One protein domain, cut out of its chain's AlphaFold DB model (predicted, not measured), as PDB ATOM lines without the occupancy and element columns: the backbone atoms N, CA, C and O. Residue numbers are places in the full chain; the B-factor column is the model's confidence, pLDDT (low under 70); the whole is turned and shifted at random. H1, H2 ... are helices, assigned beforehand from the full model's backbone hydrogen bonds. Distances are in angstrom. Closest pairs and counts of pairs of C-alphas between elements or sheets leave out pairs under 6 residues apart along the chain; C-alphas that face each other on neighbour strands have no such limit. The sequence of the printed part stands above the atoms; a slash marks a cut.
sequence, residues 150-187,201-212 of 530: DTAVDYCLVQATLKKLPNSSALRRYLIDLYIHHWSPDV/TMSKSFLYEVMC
ATOM      1  N   ASP A 150     229.445 221.460 156.703       43.91
ATOM      2  CA  ASP A 150     229.612 220.306 155.780       43.91
ATOM      3  C   ASP A 150     231.032 219.677 155.715       43.91
ATOM      4  O   ASP A 150     231.271 218.726 154.975       43.91
ATOM      5  N   THR A 151     231.991 220.187 156.485       49.31
ATOM      6  CA  THR A 151     233.360 219.688 156.639       49.31
ATOM      7  C   THR A 151     233.584 219.256 158.081       49.31
ATOM      8  O   THR A 151     234.098 220.007 158.911       49.31
ATOM      9  N   ALA A 152     233.142 218.052 158.401       55.34
ATOM     10  CA  ALA A 152     233.462 217.427 159.667       55.34
ATOM     11  C   ALA A 152     234.893 216.910 159.695       55.34
ATOM     12  O   ALA A 152     235.410 216.472 158.667       55.34
ATOM     13  N   VAL A 153     235.475 216.883 160.893       63.28
ATOM     14  CA  VAL A 153     236.803 216.315 161.131       63.28
ATOM     15  C   VAL A 153     236.855 214.886 160.607       63.28
ATOM     16  O   VAL A 153     236.066 214.040 161.047       63.28
ATOM     17  N   ASP A 154     237.783 214.601 159.690       68.62
ATOM     18  CA  ASP A 154     237.940 213.255 159.138       68.62
ATOM     19  C   ASP A 154     238.200 212.260 160.278       68.62
ATOM     20  O   ASP A 154     239.181 212.333 161.030       68.62
ATOM     21  N   TYR A 155     237.303 211.287 160.407       70.56
ATOM     22  CA  TYR A 155     237.374 210.286 161.451       70.56
ATOM     23  C   TYR A 155     238.670 209.453 161.380       70.56
ATOM     24  O   TYR A 155     239.252 209.094 162.416       70.56
ATOM     25  N   CYS A 156     239.166 209.170 160.172       70.56
ATOM     26  CA  CYS A 156     240.428 208.460 159.983       70.56
ATOM     27  C   CYS A 156     241.601 209.253 160.571       70.56
ATOM     28  O   CYS A 156     242.451 208.685 161.275       70.56
ATOM     29  N   LEU A 157     241.604 210.569 160.360       75.56
ATOM     30  CA  LEU A 157     242.582 211.497 160.918       75.56
ATOM     31  C   LEU A 157     242.492 211.572 162.451       75.56
ATOM     32  O   LEU A 157     243.518 211.467 163.133       75.56
ATOM     33  N   VAL A 158     241.283 211.646 163.018       78.88
ATOM     34  CA  VAL A 158     241.060 211.592 164.478       78.88
ATOM     35  C   VAL A 158     241.628 210.305 165.060       78.88
ATOM     36  O   VAL A 158     242.383 210.322 166.035       78.88
ATOM     37  N   GLN A 159     241.328 209.161 164.449       76.69
ATOM     38  CA  GLN A 159     241.817 207.882 164.936       76.69
ATOM     39  C   GLN A 159     243.346 207.779 164.857       76.69
ATOM     40  O   GLN A 159     243.981 207.270 165.790       76.69
ATOM     41  N   ALA A 160     243.947 208.222 163.751       80.94
ATOM     42  CA  ALA A 160     245.397 208.254 163.590       80.94
ATOM     43  C   ALA A 160     246.057 209.144 164.655       80.94
ATOM     44  O   ALA A 160     247.075 208.758 165.237       80.94
ATOM     45  N   THR A 161     245.426 210.276 164.969       84.75
ATOM     46  CA  THR A 161     245.866 211.235 165.986       84.75
ATOM     47  C   THR A 161     245.808 210.633 167.388       84.75
ATOM     48  O   THR A 161     246.810 210.595 168.105       84.75
ATOM     49  N   LEU A 162     244.675 210.038 167.762       84.12
ATOM     50  CA  LEU A 162     244.473 209.432 169.082       84.12
ATOM     51  C   LEU A 162     245.406 208.249 169.373       84.12
ATOM     52  O   LEU A 162     245.704 207.988 170.536       84.12
ATOM     53  N   LYS A 163     245.883 207.532 168.344       84.88
ATOM     54  CA  LYS A 163     246.875 206.449 168.504       84.88
ATOM     55  C   LYS A 163     248.250 206.960 168.942       84.88
ATOM     56  O   LYS A 163     249.002 206.198 169.544       84.88
ATOM     57  N   LYS A 164     248.587 208.209 168.609       86.38
ATOM     58  CA  LYS A 164     249.889 208.825 168.902       86.38
ATOM     59  C   LYS A 164     249.883 209.644 170.196       86.38
ATOM     60  O   LYS A 164     250.955 209.971 170.692       86.38
ATOM     61  N   LEU A 165     248.706 209.953 170.744       86.12
ATOM     62  CA  LEU A 165     248.553 210.813 171.916       86.12
ATOM     63  C   LEU A 165     248.293 210.028 173.210       86.12
ATOM     64  O   LEU A 165     247.547 209.043 173.206       86.12
ATOM     65  N   PRO A 166     248.828 210.490 174.354       84.25
ATOM     66  CA  PRO A 166     248.481 209.930 175.653       84.25
ATOM     67  C   PRO A 166     247.023 210.234 176.028       84.25
ATOM     68  O   PRO A 166     246.423 211.212 175.579       84.25
ATOM     69  N   ASN A 167     246.453 209.432 176.934       79.69
ATOM     70  CA  ASN A 167     245.080 209.635 177.424       79.69
ATOM     71  C   ASN A 167     244.882 210.986 178.142       79.69
ATOM     72  O   ASN A 167     243.760 211.474 178.226       79.69
ATOM     73  N   SER A 168     245.957 211.583 178.660       81.94
ATOM     74  CA  SER A 168     245.962 212.896 179.316       81.94
ATOM     75  C   SER A 168     246.139 214.073 178.349       81.94
ATOM     76  O   SER A 168     246.243 215.206 178.806       81.94
ATOM     77  N   SER A 169     246.226 213.824 177.039       87.88
ATOM     78  CA  SER A 169     246.416 214.876 176.037       87.88
ATOM     79  C   SER A 169     245.225 215.837 175.997       87.88
ATOM     80  O   SER A 169     244.068 215.406 175.966       87.88
ATOM     81  N   ALA A 170     245.510 217.142 175.943       89.31
ATOM     82  CA  ALA A 170     244.478 218.166 175.807       89.31
ATOM     83  C   ALA A 170     243.781 218.080 174.443       89.31
ATOM     84  O   ALA A 170     242.566 218.220 174.390       89.31
ATOM     85  N   LEU A 171     244.507 217.747 173.365       89.81
ATOM     86  CA  LEU A 171     243.892 217.539 172.049       89.81
ATOM     87  C   LEU A 171     242.943 216.337 172.059       89.81
ATOM     88  O   LEU A 171     241.852 216.408 171.506       89.81
ATOM     89  N   ARG A 172     243.295 215.248 172.759       89.69
ATOM     90  CA  ARG A 172     242.362 214.125 172.942       89.69
ATOM     91  C   ARG A 172     241.092 214.568 173.662       89.69
ATOM     92  O   ARG A 172     240.005 214.172 173.254       89.69
ATOM     93  N   ARG A 173     241.228 215.351 174.737       88.19
ATOM     94  CA  ARG A 173     240.080 215.874 175.486       88.19
ATOM     95  C   ARG A 173     239.205 216.766 174.606       88.19
ATOM     96  O   ARG A 173     238.006 216.531 174.555       88.19
ATOM     97  N   TYR A 174     239.820 217.695 173.880       87.62
ATOM     98  CA  TYR A 174     239.148 218.575 172.929       87.62
ATOM     99  C   TYR A 174     238.362 217.780 171.880       87.62
ATOM    100  O   TYR A 174     237.176 218.023 171.704       87.62
ATOM    101  N   LEU A 175     238.973 216.767 171.253       85.19
ATOM    102  CA  LEU A 175     238.299 215.912 170.268       85.19
ATOM    103  C   LEU A 175     237.123 215.138 170.879       85.19
ATOM    104  O   LEU A 175     236.070 215.032 170.263       85.19
ATOM    105  N   ILE A 176     237.268 214.608 172.097       83.00
ATOM    106  CA  ILE A 176     236.155 213.946 172.794       83.00
ATOM    107  C   ILE A 176     235.010 214.939 173.031       83.00
ATOM    108  O   ILE A 176     233.863 214.621 172.725       83.00
ATOM    109  N   ASP A 177     235.315 216.133 173.543       82.56
ATOM    110  CA  ASP A 177     234.316 217.164 173.826       82.56
ATOM    111  C   ASP A 177     233.631 217.648 172.537       82.56
ATOM    112  O   ASP A 177     232.408 217.785 172.524       82.56
ATOM    113  N   LEU A 178     234.385 217.820 171.445       79.50
ATOM    114  CA  LEU A 178     233.873 218.183 170.121       79.50
ATOM    115  C   LEU A 178     232.830 217.166 169.640       79.50
ATOM    116  O   LEU A 178     231.704 217.542 169.315       79.50
ATOM    117  N   TYR A 179     233.162 215.870 169.677       76.25
ATOM    118  CA  TYR A 179     232.226 214.808 169.297       76.25
ATOM    119  C   TYR A 179     231.043 214.697 170.267       76.25
ATOM    120  O   TYR A 179     229.934 214.437 169.828       76.25
ATOM    121  N   ILE A 180     231.209 214.914 171.573       77.50
ATOM    122  CA  ILE A 180     230.070 214.878 172.511       77.50
ATOM    123  C   ILE A 180     229.056 215.992 172.213       77.50
ATOM    124  O   ILE A 180     227.853 215.773 172.352       77.50
ATOM    125  N   HIS A 181     229.527 217.188 171.854       72.81
ATOM    126  CA  HIS A 181     228.669 218.370 171.763       72.81
ATOM    127  C   HIS A 181     228.112 218.630 170.368       72.81
ATOM    128  O   HIS A 181     227.029 219.207 170.278       72.81
ATOM    129  N   HIS A 182     228.810 218.211 169.312       67.75
ATOM    130  CA  HIS A 182     228.416 218.545 167.943       67.75
ATOM    131  C   HIS A 182     228.145 217.318 167.056       67.75
ATOM    132  O   HIS A 182     227.700 217.472 165.923       67.75
ATOM    133  N   TRP A 183     228.343 216.089 167.546       67.19
ATOM    134  CA  TRP A 183     227.923 214.898 166.802       67.19
ATOM    135  C   TRP A 183     226.394 214.771 166.797       67.19
ATOM    136  O   TRP A 183     225.768 214.704 167.858       67.19
ATOM    137  N   SER A 184     225.799 214.690 165.604       55.91
ATOM    138  CA  SER A 184     224.374 214.411 165.412       55.91
ATOM    139  C   SER A 184     224.190 213.153 164.555       55.91
ATOM    140  O   SER A 184     224.802 213.051 163.490       55.91
ATOM    141  N   PRO A 185     223.352 212.190 164.979       52.09
ATOM    142  CA  PRO A 185     223.040 211.006 164.181       52.09
ATOM    143  C   PRO A 185     222.158 211.309 162.954       52.09
ATOM    144  O   PRO A 185     222.077 210.462 162.071       52.09
ATOM    145  N   ASP A 186     221.523 212.486 162.890       47.81
ATOM    146  CA  ASP A 186     220.486 212.818 161.896       47.81
ATOM    147  C   ASP A 186     221.023 213.504 160.626       47.81
ATOM    148  O   ASP A 186     220.248 213.865 159.740       47.81
ATOM    149  N   VAL A 187     222.338 213.710 160.504       51.28
ATOM    150  CA  VAL A 187     222.923 214.359 159.320       51.28
ATOM    151  C   VAL A 187     223.134 213.321 158.205       51.28
ATOM    152  O   VAL A 187     224.245 212.967 157.838       51.28
ATOM    153  N   THR A 201     236.461 200.343 162.990       55.78
ATOM    154  CA  THR A 201     237.867 200.741 163.097       55.78
ATOM    155  C   THR A 201     238.115 201.574 164.349       55.78
ATOM    156  O   THR A 201     239.256 201.619 164.809       55.78
ATOM    157  N   MET A 202     237.077 202.151 164.971       63.03
ATOM    158  CA  MET A 202     237.255 203.051 166.109       63.03
ATOM    159  C   MET A 202     237.919 202.447 167.339       63.03
ATOM    160  O   MET A 202     237.701 201.296 167.728       63.03
ATOM    161  N   SER A 203     238.689 203.294 168.029       71.38
ATOM    162  CA  SER A 203     239.166 202.950 169.362       71.38
ATOM    163  C   SER A 203     237.969 202.794 170.296       71.38
ATOM    164  O   SER A 203     237.262 203.758 170.590       71.38
ATOM    165  N   LYS A 204     237.781 201.578 170.818       75.00
ATOM    166  CA  LYS A 204     236.719 201.271 171.784       75.00
ATOM    167  C   LYS A 204     236.770 202.180 173.009       75.00
ATOM    168  O   LYS A 204     235.721 202.480 173.562       75.00
ATOM    169  N   SER A 205     237.963 202.617 173.427       76.94
ATOM    170  CA  SER A 205     238.100 203.540 174.559       76.94
ATOM    171  C   SER A 205     237.533 204.917 174.226       76.94
ATOM    172  O   SER A 205     236.797 205.471 175.025       76.94
ATOM    173  N   PHE A 206     237.838 205.440 173.035       77.94
ATOM    174  CA  PHE A 206     237.354 206.747 172.594       77.94
ATOM    175  C   PHE A 206     235.834 206.733 172.420       77.94
ATOM    176  O   PHE A 206     235.149 207.572 172.989       77.94
ATOM    177  N   LEU A 207     235.303 205.721 171.726       75.56
ATOM    178  CA  LEU A 207     233.859 205.530 171.588       75.56
ATOM    179  C   LEU A 207     233.163 205.425 172.938       75.56
ATOM    180  O   LEU A 207     232.124 206.033 173.141       75.56
ATOM    181  N   TYR A 208     233.731 204.657 173.866       80.06
ATOM    182  CA  TYR A 208     233.177 204.547 175.206       80.06
ATOM    183  C   TYR A 208     233.125 205.913 175.905       80.06
ATOM    184  O   TYR A 208     232.088 206.258 176.460       80.06
ATOM    185  N   GLU A 209     234.197 206.708 175.834       81.25
ATOM    186  CA  GLU A 209     234.249 208.057 176.414       81.25
ATOM    187  C   GLU A 209     233.200 208.996 175.786       81.25
ATOM    188  O   GLU A 209     232.457 209.644 176.522       81.25
ATOM    189  N   VAL A 210     233.069 208.998 174.454       78.19
ATOM    190  CA  VAL A 210     232.053 209.790 173.737       78.19
ATOM    191  C   VAL A 210     230.639 209.338 174.113       78.19
ATOM    192  O   VAL A 210     229.819 210.150 174.530       78.19
ATOM    193  N   MET A 211     230.349 208.034 174.067       76.81
ATOM    194  CA  MET A 211     229.028 207.483 174.407       76.81
ATOM    195  C   MET A 211     228.650 207.735 175.871       76.81
ATOM    196  O   MET A 211     227.494 208.036 176.175       76.81
ATOM    197  N   CYS A 212     229.614 207.655 176.793       78.56
ATOM    198  CA  CYS A 212     229.412 208.048 178.185       78.56
ATOM    199  C   CYS A 212     229.103 209.540 178.325       78.56
ATOM    200  O   CYS A 212     228.308 209.891 179.190       78.56
TER     201      CYS A 212
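Overview. This is residues 150 to 187 and 201 to 212 of the 530 residues of an uncharacterized protein of Aureobasidium pullulans (UniProt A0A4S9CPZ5). Three helices make a small triangular cluster: H1 and H2 run side by side in opposite ways with a tight turn between them, and the shorter H3 packs at a slant on the second half of H2, only just apart from H1. The turn between H1 and H2 lies at one end of the longest axis, and the unnamed stretches of residues 150 to 154 and 183 to 187 lie toward the other end. The printed part has 50 residues, with three named helices in the order H1, H2, H3 and no named strand, and its class is all helix. It is compact, with a radius of gyration of the C-alphas of 10.7 A, and its C-alphas span 31 by 22 by 21 A.

Arrangement. Go along from Asp 150 and you come first to H1, residues 155 to 164, and then, after a tight link of 5 residues, to H2, residues 170 to 182. H1 and H2 are close but not clearly touching: their closest C-alphas, those of Leu 162 and Arg 172, are 6.4 A apart. Their lines stand at a shallow tilt of 27 degrees, and they run opposite ways. Beyond the cut look for H3, residues 204 to 212. It touches H2, which meets it with residues 176 to 180 alone; the closest C-alphas of the two helices, those of Ile 180 and Val 210, are 5.6 A apart. H2 and H3 run the same way at a steep tilt of 49 degrees. H1 and H3 are apart, but only just, at 8.4 A between their closest C-alphas. In H2 and H3 every O i to N i+4 pair is within hydrogen-bond range; in H1, 5 of 6 are.

Along the chain. Find C-alpha 155 at (237.374, 210.286, 161.451); from there H1 runs 14.6 A to C-alpha 164. H2 begins at C-alpha 170, at (244.478, 218.166, 175.807), and reaches C-alpha 182 after 17.9 A; with 13 residues it is the longest helix. H3 runs 11.8 A from C-alpha 204 to C-alpha 212, which you find at (229.412, 208.048, 178.185).

Size, cuts and confidence. The two C-alphas farthest apart are those of Pro 166 and Asp 186, at 31.3 A. Residues 188 to 200 are not printed, and C-alphas 187 and 201 stand 20.6 A apart across this cut; the link from H2 to H3 is the link across the cut. Look in the B-factor column for the model's confidence: the mean pLDDT of the printed part is 74.6, and residues 150 to 154, 182 to 187 and 201 to 202 are under 70.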